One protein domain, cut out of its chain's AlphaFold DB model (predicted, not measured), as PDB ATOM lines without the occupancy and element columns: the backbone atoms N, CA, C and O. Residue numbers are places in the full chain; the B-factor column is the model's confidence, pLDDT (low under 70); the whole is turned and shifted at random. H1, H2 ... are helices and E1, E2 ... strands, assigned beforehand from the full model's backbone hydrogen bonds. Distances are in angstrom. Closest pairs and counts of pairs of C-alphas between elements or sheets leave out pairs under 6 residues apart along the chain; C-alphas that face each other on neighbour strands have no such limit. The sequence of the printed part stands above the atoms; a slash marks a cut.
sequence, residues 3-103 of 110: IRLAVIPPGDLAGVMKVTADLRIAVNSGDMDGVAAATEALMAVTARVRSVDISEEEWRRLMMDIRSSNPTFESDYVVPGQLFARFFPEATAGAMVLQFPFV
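Overview. This is residues 3 to 103 of the 110 residues of an uncharacterized protein of Lentisphaerae bacterium (UniProt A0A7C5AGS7). A strongly twisted sheet of four strands has one face covered by a helical hairpin, H1 and H2, while the short helix H4 packs on the opposite face. H3 meets the sheet with its residues 56 to 59 and runs on away from it. The printed part has 101 residues, in the order E1 H1 H2 E2 H3 E3 H4 E4; the sheet runs E2 E1 E4 E3, all antiparallel. The class is mixed, helices and strands, and the whole is compact, with a radius of gyration of the C-alphas of 13.3 A and spans of 36 by 27 by 23 A.

Along the chain. E1, residues 3 to 8, begins at C-alpha 3 (-40.800, -21.894, 17.040) and spans 15.2 A. H1, residues 13 to 29, spans 24.3 A, and H2, residues 32 to 46, 20.8 A. E2 is residues 51 to 55; H3, residues 56 to 69, spans 20.2 A. E3 is residues 78 to 80 and H4 residues 81 to 84. E4, residues 96 to 102, spans 19.0 A and ends at C-alpha 102 (-35.209, -19.862, 15.567).

Arrangement. Across E1 and E4, N 6 and O 98 are 2.8 A apart; across E2 and E1, N 5 and O 52, 2.8 A; across E4 and E3, N 79 and O 97, 2.9 A; each pair is within hydrogen-bond range. H1 and H2 touch, closest at the C-alphas of Ala 26 and Gly 34, 5.2 A, at a shallow tilt of 20 degrees, opposite ways. Their heights over the sheet are 9.7 A and 8.9 A. H3 only grazes the sheet. In H1, H2 and H3 every O i to N i+4 pair is within hydrogen-bond range; H4 is too short for one.

Size, cuts and confidence. The C-alphas of Ser 29 and Glu 90, the two farthest apart, are 37.2 A apart. The printed part has no cut. The link from H4 to E4, 11 residues, is long. Residues 91 to 93 are under 70 in pLDDT.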
ATOM      1  N   ILE A   3     -40.468 -22.683  15.863       94.44
ATOM      2  CA  ILE A   3     -40.800 -21.894  17.040       94.44
ATOM      3  C   ILE A   3     -40.493 -22.742  18.263       94.44
ATOM      4  O   ILE A   3     -41.055 -23.829  18.419       94.44
ATOM      5  N   ARG A   4     -39.610 -22.246  19.126       95.12
ATOM      6  CA  ARG A   4     -39.382 -22.850  20.434       95.12
ATOM      7  C   ARG A   4     -40.404 -22.299  21.405       95.12
ATOM      8  O   ARG A   4     -40.542 -21.085  21.514       95.12
ATOM      9  N   LEU A   5     -41.084 -23.188  22.112       94.94
ATOM     10  CA  LEU A   5     -41.945 -22.876  23.244       94.94
ATOM     11  C   LEU A   5     -41.263 -23.384  24.508       94.94
ATOM     12  O   LEU A   5     -40.843 -24.537  24.535       94.94
ATOM     13  N   ALA A   6     -41.160 -22.575  25.554       95.06
ATOM     14  CA  ALA A   6     -40.488 -22.965  26.789       95.06
ATOM     15  C   ALA A   6     -41.207 -22.423  28.023       95.06
ATOM     16  O   ALA A   6     -41.529 -21.239  28.080       95.06
ATOM     17  N   VAL A   7     -41.430 -23.275  29.026       94.38
ATOM     18  CA  VAL A   7     -41.989 -22.849  30.316       94.38
ATOM     19  C   VAL A   7     -40.889 -22.171  31.123       94.38
ATOM     20  O   VAL A   7     -39.880 -22.800  31.441       94.38
ATOM     21  N   ILE A   8     -41.087 -20.899  31.457       92.31
ATOM     22  CA  ILE A   8     -40.092 -20.084  32.151       92.31
ATOM     23  C   ILE A   8     -40.294 -20.183  33.666       92.31
ATOM     24  O   ILE A   8     -41.370 -19.832  34.163       92.31
ATOM     25  N   PRO A   9     -39.275 -20.628  34.425       89.62
ATOM     26  CA  PRO A   9     -39.297 -20.562  35.876       89.62
ATOM     27  C   PRO A   9     -39.425 -19.110  36.355       89.62
ATOM     28  O   PRO A   9     -38.806 -18.215  35.777       89.62
ATOM     29  N   PRO A  10     -40.150 -18.843  37.453       88.19
ATOM     30  CA  PRO A  10     -40.344 -17.480  37.948       88.19
ATOM     31  C   PRO A  10     -39.026 -16.760  38.288       88.19
ATOM     32  O   PRO A  10     -38.948 -15.545  38.137       88.19
ATOM     33  N   GLY A  11     -37.982 -17.497  38.690       90.12
ATOM     34  CA  GLY A  11     -36.648 -16.937  38.950       90.12
ATOM     35  C   GLY A  11     -35.917 -16.433  37.699       90.12
ATOM     36  O   GLY A  11     -35.131 -15.495  37.798       90.12
ATOM     37  N   ASP A  12     -36.225 -16.991  36.526       90.56
ATOM     38  CA  ASP A  12     -35.579 -16.635  35.256       90.56
ATOM     39  C   ASP A  12     -36.386 -15.597  34.461       90.56
ATOM     40  O   ASP A  12     -35.876 -15.002  33.509       90.56
ATOM     41  N   LEU A  13     -37.638 -15.340  34.861       91.81
ATOM     42  CA  LEU A  13     -38.579 -14.494  34.127       91.81
ATOM     43  C   LEU A  13     -38.035 -13.084  33.870       91.81
ATOM     44  O   LEU A  13     -38.114 -12.602  32.744       91.81
ATOM     45  N   ALA A  14     -37.442 -12.437  34.875       93.25
ATOM     46  CA  ALA A  14     -36.884 -11.093  34.717       93.25
ATOM     47  C   ALA A  14     -35.731 -11.058  33.696       93.25
ATOM     48  O   ALA A  14     -35.636 -10.129  32.892       93.25
ATOM     49  N   GLY A  15     -34.879 -12.090  33.700       93.81
ATOM     50  CA  GLY A  15     -33.793 -12.237  32.732       93.81
ATOM     51  C   GLY A  15     -34.324 -12.462  31.319       93.81
ATOM     52  O   GLY A  15     -33.908 -11.771  30.393       93.81
ATOM     53  N   VAL A  16     -35.300 -13.360  31.164       94.38
ATOM     54  CA  VAL A  16     -35.960 -13.621  29.877       94.38
ATOM     55  C   VAL A  16     -36.619 -12.359  29.332       94.38
ATOM     56  O   VAL A  16     -36.397 -12.022  28.174       94.38
ATOM     57  N   MET A  17     -37.365 -11.621  30.160       94.75
ATOM     58  CA  MET A  17     -38.016 -10.378  29.739       94.75
ATOM     59  C   MET A  17     -37.007  -9.354  29.211       94.75
ATOM     60  O   MET A  17     -37.252  -8.739  28.173       94.75
ATOM     61  N   LYS A  18     -35.851  -9.215  29.874       95.88
ATOM     62  CA  LYS A  18     -34.770  -8.345  29.400       95.88
ATOM     63  C   LYS A  18     -34.266  -8.779  28.022       95.88
ATOM     64  O   LYS A  18     -34.263  -7.970  27.104       95.88
ATOM     65  N   VAL A  19     -33.925 -10.058  27.854       96.12
ATOM     66  CA  VAL A  19     -33.413 -10.569  26.570       96.12
ATOM     67  C   VAL A  19     -34.455 -10.430  25.455       96.12
ATOM     68  O   VAL A  19     -34.111 -10.082  24.331       96.12
ATOM     69  N   THR A  20     -35.745 -10.635  25.742       95.94
ATOM     70  CA  THR A  20     -36.807 -10.427  24.742       95.94
ATOM     71  C   THR A  20     -37.006  -8.957  24.370       95.94
ATOM     72  O   THR A  20     -37.371  -8.661  23.233       95.94
ATOM     73  N   ALA A  21     -36.740  -8.028  25.294       95.19
ATOM     74  CA  ALA A  21     -36.741  -6.600  24.995       95.19
ATOM     75  C   ALA A  21     -35.552  -6.228  24.096       95.19
ATOM     76  O   ALA A  21     -35.750  -5.538  23.096       95.19
ATOM     77  N   ASP A  22     -34.359  -6.749  24.394       95.19
ATOM     78  CA  ASP A  22     -33.163  -6.571  23.563       95.19
ATOM     79  C   ASP A  22     -33.388  -7.144  22.150       95.19
ATOM     80  O   ASP A  22     -33.132  -6.466  21.155       95.19
ATOM     81  N   LEU A  23     -33.981  -8.343  22.051       95.06
ATOM     82  CA  LEU A  23     -34.372  -8.954  20.777       95.06
ATOM     83  C   LEU A  23     -35.326  -8.050  19.989       95.06
ATOM     84  O   LEU A  23     -35.124  -7.822  18.799       95.06
ATOM     85  N   ARG A  24     -36.361  -7.511  20.642       94.62
ATOM     86  CA  ARG A  24     -37.319  -6.602  19.999       94.62
ATOM     87  C   ARG A  24     -36.639  -5.343  19.467       94.62
ATOM     88  O   ARG A  24     -36.963  -4.911  18.364       94.62
ATOM     89  N   ILE A  25     -35.732  -4.751  20.241       96.06
ATOM     90  CA  ILE A  25     -34.973  -3.570  19.819       96.06
ATOM     91  C   ILE A  25     -34.156  -3.904  18.571       96.06
ATOM     92  O   ILE A  25     -34.279  -3.189  17.579       96.06
ATOM     93  N   ALA A  26     -33.417  -5.015  18.591       95.62
ATOM     94  CA  ALA A  26     -32.582  -5.442  17.474       95.62
ATOM     95  C   ALA A  26     -33.398  -5.712  16.197       95.62
ATOM     96  O   ALA A  26     -33.041  -5.239  15.118       95.62
ATOM     97  N   VAL A  27     -34.548  -6.394  16.313       93.50
ATOM     98  CA  VAL A  27     -35.475  -6.602  15.185       93.50
ATOM     99  C   VAL A  27     -35.956  -5.265  14.619       93.50
ATOM    100  O   VAL A  27     -35.930  -5.065  13.406       93.50
ATOM    101  N   ASN A  28     -36.369  -4.334  15.482       94.94
ATOM    102  CA  ASN A  28     -36.898  -3.038  15.056       94.94
ATOM    103  C   ASN A  28     -35.835  -2.137  14.410       94.94
ATOM    104  O   ASN A  28     -36.177  -1.319  13.558       94.94
ATOM    105  N   SER A  29     -34.566  -2.265  14.803       96.19
ATOM    106  CA  SER A  29     -33.452  -1.522  14.205       96.19
ATOM    107  C   SER A  29     -32.825  -2.217  12.994       96.19
ATOM    108  O   SER A  29     -31.946  -1.635  12.363       96.19
ATOM    109  N   GLY A  30     -33.245  -3.446  12.668       95.38
ATOM    110  CA  GLY A  30     -32.610  -4.268  11.633       95.38
ATOM    111  C   GLY A  30     -31.201  -4.752  12.004       95.38
ATOM    112  O   GLY A  30     -30.417  -5.080  11.116       95.38
ATOM    113  N   ASP A  31     -30.867  -4.781  13.298       96.31
ATOM    114  CA  ASP A  31     -29.583  -5.266  13.808       96.31
ATOM    115  C   ASP A  31     -29.575  -6.801  13.841       96.31
ATOM    116  O   ASP A  31     -30.012  -7.434  14.803       96.31
ATOM    117  N   MET A  32     -29.099  -7.407  12.754       93.94
ATOM    118  CA  MET A  32     -29.077  -8.864  12.603       93.94
ATOM    119  C   MET A  32     -28.117  -9.552  13.583       93.94
ATOM    120  O   MET A  32     -28.406 -10.673  14.010       93.94
ATOM    121  N   ASP A  33     -27.028  -8.888  13.980       94.88
ATOM    122  CA  ASP A  33     -26.084  -9.420  14.967       94.88
ATOM    123  C   ASP A  33     -26.719  -9.419  16.362       94.88
ATOM    124  O   ASP A  33     -26.659 -10.419  17.082       94.88
ATOM    125  N   GLY A  34     -27.421  -8.336  16.713       95.06
ATOM    126  CA  GLY A  34     -28.220  -8.251  17.935       95.06
ATOM    127  C   GLY A  34     -29.336  -9.298  17.987       95.06
ATOM    128  O   GLY A  34     -29.537  -9.941  19.022       95.06
ATOM    129  N   VAL A  35     -30.022  -9.544  16.864       94.12
ATOM    130  CA  VAL A  35     -31.030 -10.612  16.753       94.12
ATOM    131  C   VAL A  35     -30.408 -11.987  16.992       94.12
ATOM    132  O   VAL A  35     -30.965 -12.783  17.755       94.12
ATOM    133  N   ALA A  36     -29.258 -12.275  16.376       92.81
ATOM    134  CA  ALA A  36     -28.561 -13.545  16.556       92.81
ATOM    135  C   ALA A  36     -28.112 -13.740  18.012       92.81
ATOM    136  O   ALA A  36     -28.420 -14.772  18.610       92.81
ATOM    137  N   ALA A  37     -27.481 -12.728  18.614       94.88
ATOM    138  CA  ALA A  37     -27.008 -12.774  19.994       94.88
ATOM    139  C   ALA A  37     -28.154 -12.981  20.998       94.88
ATOM    140  O   ALA A  37     -28.065 -13.831  21.888       94.88
ATOM    141  N   ALA A  38     -29.264 -12.252  20.839       95.94
ATOM    142  CA  ALA A  38     -30.424 -12.408  21.711       95.94
ATOM    143  C   ALA A  38     -31.094 -13.781  21.527       95.94
ATOM    144  O   ALA A  38     -31.475 -14.419  22.509       95.94
ATOM    145  N   THR A  39     -31.179 -14.280  20.290       93.88
ATOM    146  CA  THR A  39     -31.710 -15.622  20.010       93.88
ATOM    147  C   THR A  39     -30.841 -16.710  20.645       93.88
ATOM    148  O   THR A  39     -31.374 -17.613  21.287       93.88
ATOM    149  N   GLU A  40     -29.511 -16.617  20.543       94.25
ATOM    150  CA  GLU A  40     -28.585 -17.555  21.194       94.25
ATOM    151  C   GLU A  40     -28.716 -17.514  22.729       94.25
ATOM    152  O   GLU A  40     -28.756 -18.564  23.376       94.25
ATOM    153  N   ALA A  41     -28.883 -16.327  23.320       94.50
ATOM    154  CA  ALA A  41     -29.124 -16.184  24.756       94.50
ATOM    155  C   ALA A  41     -30.441 -16.853  25.198       94.50
ATOM    156  O   ALA A  41     -30.460 -17.590  26.188       94.50
ATOM    157  N   LEU A  42     -31.535 -16.666  24.447       94.81
ATOM    158  CA  LEU A  42     -32.809 -17.348  24.714       94.81
ATOM    159  C   LEU A  42     -32.691 -18.867  24.538       94.81
ATOM    160  O   LEU A  42     -33.249 -19.629  25.332       94.81
ATOM    161  N   MET A  43     -31.932 -19.336  23.546       93.44
ATOM    162  CA  MET A  43     -31.646 -20.761  23.362       93.44
ATOM    163  C   MET A  43     -30.909 -21.351  24.569       93.44
ATOM    164  O   MET A  43     -31.288 -22.420  25.047       93.44
ATOM    165  N   ALA A  44     -29.911 -20.648  25.109       92.44
ATOM    166  CA  ALA A  44     -29.163 -21.095  26.281       92.44
ATOM    167  C   ALA A  44     -30.035 -21.175  27.546       92.44
ATOM    168  O   ALA A  44     -29.940 -22.147  28.299       92.44
ATOM    169  N   VAL A  45     -30.918 -20.190  27.760       90.81
ATOM    170  CA  VAL A  45     -31.883 -20.208  28.873       90.81
ATOM    171  C   VAL A  45     -32.859 -21.373  28.712       90.81
ATOM    172  O   VAL A  45     -33.092 -22.134  29.651       90.81
ATOM    173  N   THR A  46     -33.395 -21.562  27.507       91.62
ATOM    174  CA  THR A  46     -34.412 -22.591  27.261       91.62
ATOM    175  C   THR A  46     -33.873 -24.015  27.202       91.62
ATOM    176  O   THR A  46     -34.627 -24.948  27.451       91.62
ATOM    177  N   ALA A  47     -32.573 -24.211  26.969       89.56
ATOM    178  CA  ALA A  47     -31.945 -25.534  26.979       89.56
ATOM    179  C   ALA A  47     -32.015 -26.247  28.344       89.56
ATOM    180  O   ALA A  47     -31.820 -27.457  28.420       89.56
ATOM    181  N   ARG A  48     -32.265 -25.503  29.430       88.81
ATOM    182  CA  ARG A  48     -32.320 -26.027  30.805       88.81
ATOM    183  C   ARG A  48     -33.737 -26.165  31.354       88.81
ATOM    184  O   ARG A  48     -33.902 -26.596  32.492       88.81
ATOM    185  N   VAL A  49     -34.748 -25.787  30.576       89.81
ATOM    186  CA  VAL A  49     -36.148 -25.783  31.012       89.81
ATOM    187  C   VAL A  49     -36.980 -26.691  30.118       89.81
ATOM    188  O   VAL A  49     -36.526 -27.182  29.086       89.81
ATOM    189  N   ARG A  50     -38.229 -26.933  30.515       91.19
ATOM    190  CA  ARG A  50     -39.155 -27.708  29.692       91.19
ATOM    191  C   ARG A  50     -39.511 -26.908  28.440       91.19
ATOM    192  O   ARG A  50     -40.223 -25.908  28.534       91.19
ATOM    193  N   SER A  51     -39.058 -27.380  27.284       93.31
ATOM    194  CA  SER A  51     -39.344 -26.772  25.987       93.31
ATOM    195  C   SER A  51     -39.841 -27.780  24.954       93.31
ATOM    196  O   SER A  51     -39.586 -28.978  25.061       93.31
ATOM    197  N   VAL A  52     -40.540 -27.285  23.938       94.12
ATOM    198  CA  VAL A  52     -40.925 -28.031  22.737       94.12
ATOM    199  C   VAL A  52     -40.706 -27.158  21.510       94.12
ATOM    200  O   VAL A  52     -40.977 -25.958  21.541       94.12
ATOM    201  N   ASP A  53     -40.244 -27.769  20.424       94.94
ATOM    202  CA  ASP A  53     -40.026 -27.083  19.158       94.94
ATOM    203  C   ASP A  53     -41.119 -27.479  18.172       94.94
ATOM    204  O   ASP A  53     -41.221 -28.641  17.775       94.94
ATOM    205  N   ILE A  54     -41.915 -26.511  17.733       94.69
ATOM    206  CA  ILE A  54     -43.013 -26.724  16.787       94.69
ATOM    207  C   ILE A  54     -42.691 -26.107  15.429       94.69
ATOM    208  O   ILE A  54     -41.864 -25.194  15.315       94.69
ATOM    209  N   SER A  55     -43.338 -26.610  14.380       94.75
ATOM    210  CA  SER A  55     -43.254 -25.978  13.066       94.75
ATOM    211  C   SER A  55     -43.946 -24.612  13.062       94.75
ATOM    212  O   SER A  55     -44.850 -24.328  13.853       94.75
ATOM    213  N   GLU A  56     -43.542 -23.753  12.130       92.88
ATOM    214  CA  GLU A  56     -44.194 -22.459  11.931       92.88
ATOM    215  C   GLU A  56     -45.681 -22.611  11.556       92.88
ATOM    216  O   GLU A  56     -46.513 -21.807  11.971       92.88
ATOM    217  N   GLU A  57     -46.040 -23.662  10.816       94.56
ATOM    218  CA  GLU A  57     -47.433 -23.954  10.461       94.56
ATOM    219  C   GLU A  57     -48.278 -24.330  11.683       94.56
ATOM    220  O   GLU A  57     -49.388 -23.821  11.849       94.56
ATOM    221  N   GLU A  58     -47.756 -25.187  12.565       94.31
ATOM    222  CA  GLU A  58     -48.419 -25.528  13.829       94.31
ATOM    223  C   GLU A  58     -48.590 -24.305  14.728       94.31
ATOM    224  O   GLU A  58     -49.642 -24.135  15.353       94.31
ATOM    225  N   TRP A  59     -47.580 -23.432  14.766       93.81
ATOM    226  CA  TRP A  59     -47.652 -22.172  15.494       93.81
ATOM    227  C   TRP A  59     -48.720 -21.243  14.912       93.81
ATOM    228  O   TRP A  59     -49.547 -20.716  15.655       93.81
ATOM    229  N   ARG A  60     -48.779 -21.085  13.585       92.38
ATOM    230  CA  ARG A  60     -49.810 -20.264  12.933       92.38
ATOM    231  C   ARG A  60     -51.218 -20.771  13.247       92.38
ATOM    232  O   ARG A  60     -52.075 -19.961  13.596       92.38
ATOM    233  N   ARG A  61     -51.447 -22.090  13.192       93.25
ATOM    234  CA  ARG A  61     -52.735 -22.698  13.583       93.25
ATOM    235  C   ARG A  61     -53.059 -22.432  15.054       93.25
ATOM    236  O   ARG A  61     -54.163 -21.997  15.353       93.25
ATOM    237  N   LEU A  62     -52.082 -22.585  15.956       91.81
ATOM    238  CA  LEU A  62     -52.257 -22.247  17.376       91.81
ATOM    239  C   LEU A  62     -52.727 -20.805  17.580       91.81
ATOM    240  O   LEU A  62     -53.664 -20.555  18.332       91.81
ATOM    241  N   MET A  63     -52.051 -19.854  16.932       92.19
ATOM    242  CA  MET A  63     -52.358 -18.435  17.082       92.19
ATOM    243  C   MET A  63     -53.751 -18.103  16.546       92.19
ATOM    244  O   MET A  63     -54.434 -17.259  17.123       92.19
ATOM    245  N   MET A  64     -54.190 -18.764  15.470       91.44
ATOM    246  CA  MET A  64     -55.558 -18.628  14.960       91.44
ATOM    247  C   MET A  64     -56.589 -19.139  15.972       91.44
ATOM    248  O   MET A  64     -57.545 -18.422  16.262       91.44
ATOM    249  N   ASP A  65     -56.367 -20.316  16.561       91.50
ATOM    250  CA  ASP A  65     -57.271 -20.893  17.565       91.50
ATOM    251  C   ASP A  65     -57.386 -19.994  18.812       91.50
ATOM    252  O   ASP A  65     -58.491 -19.715  19.292       91.50
ATOM    253  N   ILE A  66     -56.250 -19.481  19.306       90.00
ATOM    254  CA  ILE A  66     -56.212 -18.556  20.450       90.00
ATOM    255  C   ILE A  66     -56.975 -17.271  20.123       90.00
ATOM    256  O   ILE A  66     -57.826 -16.857  20.908       90.00
ATOM    257  N   ARG A  67     -56.710 -16.650  18.967       90.62
ATOM    258  CA  ARG A  67     -57.372 -15.397  18.568       90.62
ATOM    259  C   ARG A  67     -58.864 -15.571  18.301       90.62
ATOM    260  O   ARG A  67     -59.625 -14.645  18.548       90.62
ATOM    261  N   SER A  68     -59.293 -16.748  17.846       90.25
ATOM    262  CA  SER A  68     -60.717 -17.073  17.690       90.25
ATOM    263  C   SER A  68     -61.454 -17.044  19.037       90.25
ATOM    264  O   SER A  68     -62.577 -16.552  19.129       90.25
ATOM    265  N   SER A  69     -60.794 -17.505  20.105       86.56
ATOM    266  CA  SER A  69     -61.359 -17.530  21.463       86.56
ATOM    267  C   SER A  69     -61.115 -16.234  22.251       86.56
ATOM    268  O   SER A  69     -61.845 -15.931  23.192       86.56
ATOM    269  N   ASN A  70     -60.087 -15.466  21.886       86.56
ATOM    270  CA  ASN A  70     -59.734 -14.179  22.477       86.56
ATOM    271  C   ASN A  70     -59.273 -13.208  21.371       86.56
ATOM    272  O   ASN A  70     -58.074 -13.120  21.091       86.56
ATOM    273  N   PRO A  71     -60.195 -12.455  20.746       85.62
ATOM    274  CA  PRO A  71     -59.868 -11.586  19.615       85.62
ATOM    275  C   PRO A  71     -58.964 -10.407  19.994       85.62
ATOM    276  O   PRO A  71     -58.320  -9.828  19.125       85.62
ATOM    277  N   THR A  72     -58.883 -10.068  21.282       86.44
ATOM    278  CA  THR A  72     -57.991  -9.022  21.803       86.44
ATOM    279  C   THR A  72     -56.582  -9.528  22.120       86.44
ATOM    280  O   THR A  72     -55.751  -8.758  22.591       86.44
ATOM    281  N   PHE A  73     -56.297 -10.817  21.904       85.25
ATOM    282  CA  PHE A  73     -54.979 -11.380  22.171       85.25
ATOM    283  C   PHE A  73     -53.938 -10.907  21.151       85.25
ATOM    284  O   PHE A  73     -53.980 -11.264  19.967       85.25
ATOM    285  N   GLU A  74     -52.936 -10.190  21.651       84.31
ATOM    286  CA  GLU A  74     -51.713  -9.879  20.924       84.31
ATOM    287  C   GLU A  74     -50.592 -10.824  21.364       84.31
ATOM    288  O   GLU A  74     -50.343 -11.029  22.552       84.31
ATOM    289  N   SER A  75     -49.931 -11.441  20.385       81.00
ATOM    290  CA  SER A  75     -48.833 -12.366  20.646       81.00
ATOM    291  C   SER A  75     -47.559 -11.582  20.939       81.00
ATOM    292  O   SER A  75     -47.131 -10.781  20.113       81.00
ATOM    293  N   ASP A  76     -46.913 -11.894  22.058       90.38
ATOM    294  CA  ASP A  76     -45.582 -11.406  22.427       90.38
ATOM    295  C   ASP A  76     -44.612 -12.599  22.567       90.38
ATOM    296  O   ASP A  76     -45.031 -13.757  22.501       90.38
ATOM    297  N   TYR A  77     -43.321 -12.349  22.764       93.50
ATOM    298  CA  TYR A  77     -42.331 -13.369  23.084       93.50
ATOM    299  C   TYR A  77     -42.656 -14.080  24.398       93.50
ATOM    300  O   TYR A  77     -42.416 -15.274  24.508       93.50
ATOM    301  N   VAL A  78     -43.224 -13.390  25.390       93.62
ATOM    302  CA  VAL A  78     -43.577 -13.983  26.688       93.62
ATOM    303  C   VAL A  78     -45.082 -13.892  26.896       93.62
ATOM    304  O   VAL A  78     -45.652 -12.805  26.916       93.62
ATOM    305  N   VAL A  79     -45.736 -15.042  27.050       92.06
ATOM    306  CA  VAL A  79     -47.200 -15.162  27.065       92.06
ATOM    307  C   VAL A  79     -47.680 -16.100  28.176       92.06
ATOM    308  O   VAL A  79     -46.914 -16.944  28.642       92.06
ATOM    309  N   PRO A  80     -48.941 -15.987  28.632       90.75
ATOM    310  CA  PRO A  80     -49.475 -16.870  29.665       90.75
ATOM    311  C   PRO A  80     -49.448 -18.347  29.248       90.75
ATOM    312  O   PRO A  80     -49.965 -18.716  28.190       90.75
ATOM    313  N   GLY A  81     -48.917 -19.212  30.113       88.50
ATOM    314  CA  GLY A  81     -48.748 -20.641  29.836       88.50
ATOM    315  C   GLY A  81     -50.052 -21.401  29.600       88.50
ATOM    316  O   GLY A  81     -50.060 -22.375  28.851       88.50
ATOM    317  N   GLN A  82     -51.174 -20.899  30.129       87.44
ATOM    318  CA  GLN A  82     -52.514 -21.455  29.898       87.44
ATOM    319  C   GLN A  82     -52.881 -21.557  28.407       87.44
ATOM    320  O   GLN A  82     -53.610 -22.461  28.009       87.44
ATOM    321  N   LEU A  83     -52.341 -20.667  27.566       87.12
ATOM    322  CA  LEU A  83     -52.576 -20.675  26.119       87.12
ATOM    323  C   LEU A  83     -51.901 -21.870  25.424       87.12
ATOM    324  O   LEU A  83     -52.275 -22.247  24.316       87.12
ATOM    325  N   PHE A  84     -50.923 -22.483  26.091       89.12
ATOM    326  CA  PHE A  84     -50.095 -23.575  25.586       89.12
ATOM    327  C   PHE A  84     -50.307 -24.869  26.382       89.12
ATOM    328  O   PHE A  84     -49.474 -25.773  26.316       89.12
ATOM    329  N   ALA A  85     -51.438 -24.999  27.087       86.56
ATOM    330  CA  ALA A  85     -51.763 -26.168  27.910       86.56
ATOM    331  C   ALA A  85     -51.692 -27.501  27.138       86.56
ATOM    332  O   ALA A  85     -51.344 -28.531  27.705       86.56
ATOM    333  N   ARG A  86     -51.943 -27.489  25.818       87.75
ATOM    334  CA  ARG A  86     -51.801 -28.683  24.964       87.75
ATOM    335  C   ARG A  86     -50.363 -29.204  24.846       87.75
ATOM    336  O   ARG A  86     -50.170 -30.382  24.579       87.75
ATOM    337  N   PHE A  87     -49.368 -28.336  25.033       89.38
ATOM    338  CA  PHE A  87     -47.944 -28.691  25.035       89.38
ATOM    339  C   PHE A  87     -47.402 -28.856  26.456       89.38
ATOM    340  O   PHE A  87     -46.538 -29.694  26.714       89.38
ATOM    341  N   PHE A  88     -47.936 -28.068  27.388       88.56
ATOM    342  CA  PHE A  88     -47.538 -28.059  28.788       88.56
ATOM    343  C   PHE A  88     -48.773 -28.253  29.676       88.56
ATOM    344  O   PHE A  88     -49.242 -27.291  30.278       88.56
ATOM    345  N   PRO A  89     -49.311 -29.480  29.788       82.56
ATOM    346  CA  PRO A  89     -50.522 -29.734  30.576       82.56
ATOM    347  C   PRO A  89     -50.339 -29.428  32.070       82.56
ATOM    348  O   PRO A  89     -51.306 -29.169  32.776       82.56
ATOM    349  N   GLU A  90     -49.092 -29.423  32.543       76.81
ATOM    350  CA  GLU A  90     -48.719 -29.082  33.919       76.81
ATOM    351  C   GLU A  90     -48.372 -27.594  34.100       76.81
ATOM    352  O   GLU A  90     -48.087 -27.170  35.219       76.81
ATOM    353  N   ALA A  91     -48.371 -26.786  33.030       68.75
ATOM    354  CA  ALA A  91     -48.201 -25.341  33.158       68.75
ATOM    355  C   ALA A  91     -49.459 -24.757  33.813       68.75
ATOM    356  O   ALA A  91     -50.518 -24.640  33.197       68.75
ATOM    357  N   THR A  92     -49.339 -24.432  35.096       65.50
ATOM    358  CA  THR A  92     -50.430 -23.920  35.925       65.50
ATOM    359  C   THR A  92     -50.801 -22.479  35.567       65.50
ATOM    360  O   THR A  92     -50.063 -21.758  34.886       65.50
ATOM    361  N   ALA A  93     -51.950 -22.028  36.080       69.12
ATOM    362  CA  ALA A  93     -52.300 -20.613  36.110       69.12
ATOM    363  C   ALA A  93     -51.177 -19.823  36.814       69.12
ATOM    364  O   ALA A  93     -50.911 -20.033  37.995       69.12
ATOM    365  N   GLY A  94     -50.501 -18.947  36.067       76.31
ATOM    366  CA  GLY A  94     -49.365 -18.150  36.546       76.31
ATOM    367  C   GLY A  94     -48.009 -18.522  35.936       76.31
ATOM    368  O   GLY A  94     -47.064 -17.750  36.077       76.31
ATOM    369  N   ALA A  95     -47.898 -19.647  35.221       88.00
ATOM    370  CA  ALA A  95     -46.705 -19.938  34.431       88.00
ATOM    371  C   ALA A  95     -46.626 -19.017  33.203       88.00
ATOM    372  O   ALA A  95     -47.641 -18.737  32.561       88.00
ATOM    373  N   MET A  96     -45.413 -18.599  32.845       92.75
ATOM    374  CA  MET A  96     -45.145 -17.865  31.610       92.75
ATOM    375  C   MET A  96     -44.457 -18.793  30.614       92.75
ATOM    376  O   MET A  96     -43.577 -19.573  30.979       92.75
ATOM    377  N   VAL A  97     -44.867 -18.712  29.355       93.94
ATOM    378  CA  VAL A  97     -44.246 -19.424  28.244       93.94
ATOM    379  C   VAL A  97     -43.532 -18.411  27.367       93.94
ATOM    380  O   VAL A  97     -44.123 -17.431  26.919       93.94
ATOM    381  N   LEU A  98     -42.252 -18.663  27.134       95.44
ATOM    382  CA  LEU A  98     -41.465 -17.989  26.121       95.44
ATOM    383  C   LEU A  98     -41.711 -18.679  24.777       95.44
ATOM    384  O   LEU A  98     -41.617 -19.901  24.682       95.44
ATOM    385  N   GLN A  99     -41.984 -17.889  23.748       94.56
ATOM    386  CA  GLN A  99     -42.048 -18.308  22.359       94.56
ATOM    387  C   GLN A  99     -41.122 -17.439  21.513       94.56
ATOM    388  O   GLN A  99     -41.178 -16.214  21.589       94.56
ATOM    389  N   PHE A 100     -40.273 -18.047  20.691       93.75
ATOM    390  CA  PHE A 100     -39.461 -17.296  19.734       93.75
ATOM    391  C   PHE A 100     -39.129 -18.144  18.504       93.75
ATOM    392  O   PHE A 100     -38.966 -19.367  18.617       93.75
ATOM    393  N   PRO A 101     -39.056 -17.515  17.317       92.62
ATOM    394  CA  PRO A 101     -38.565 -18.186  16.132       92.62
ATOM    395  C   PRO A 101     -37.062 -18.426  16.250       92.62
ATOM    396  O   PRO A 101     -36.314 -17.568  16.711       92.62
ATOM    397  N   PHE A 102     -36.617 -19.576  15.770       90.81
ATOM    398  CA  PHE A 102     -35.209 -19.862  15.567       90.81
ATOM    399  C   PHE A 102     -35.014 -20.658  14.275       90.81
ATOM    400  O   PHE A 102     -35.926 -21.312  13.746       90.81
ATOM    401  N   VAL A 103     -33.805 -20.574  13.739       85.81
ATOM    402  CA  VAL A 103     -33.354 -21.431  12.648       85.81
ATOM    403  C   VAL A 103     -32.548 -22.548  13.293       85.81
ATOM    404  O   VAL A 103     -31.584 -22.273  14.003       85.81
TER     405      VAL A 103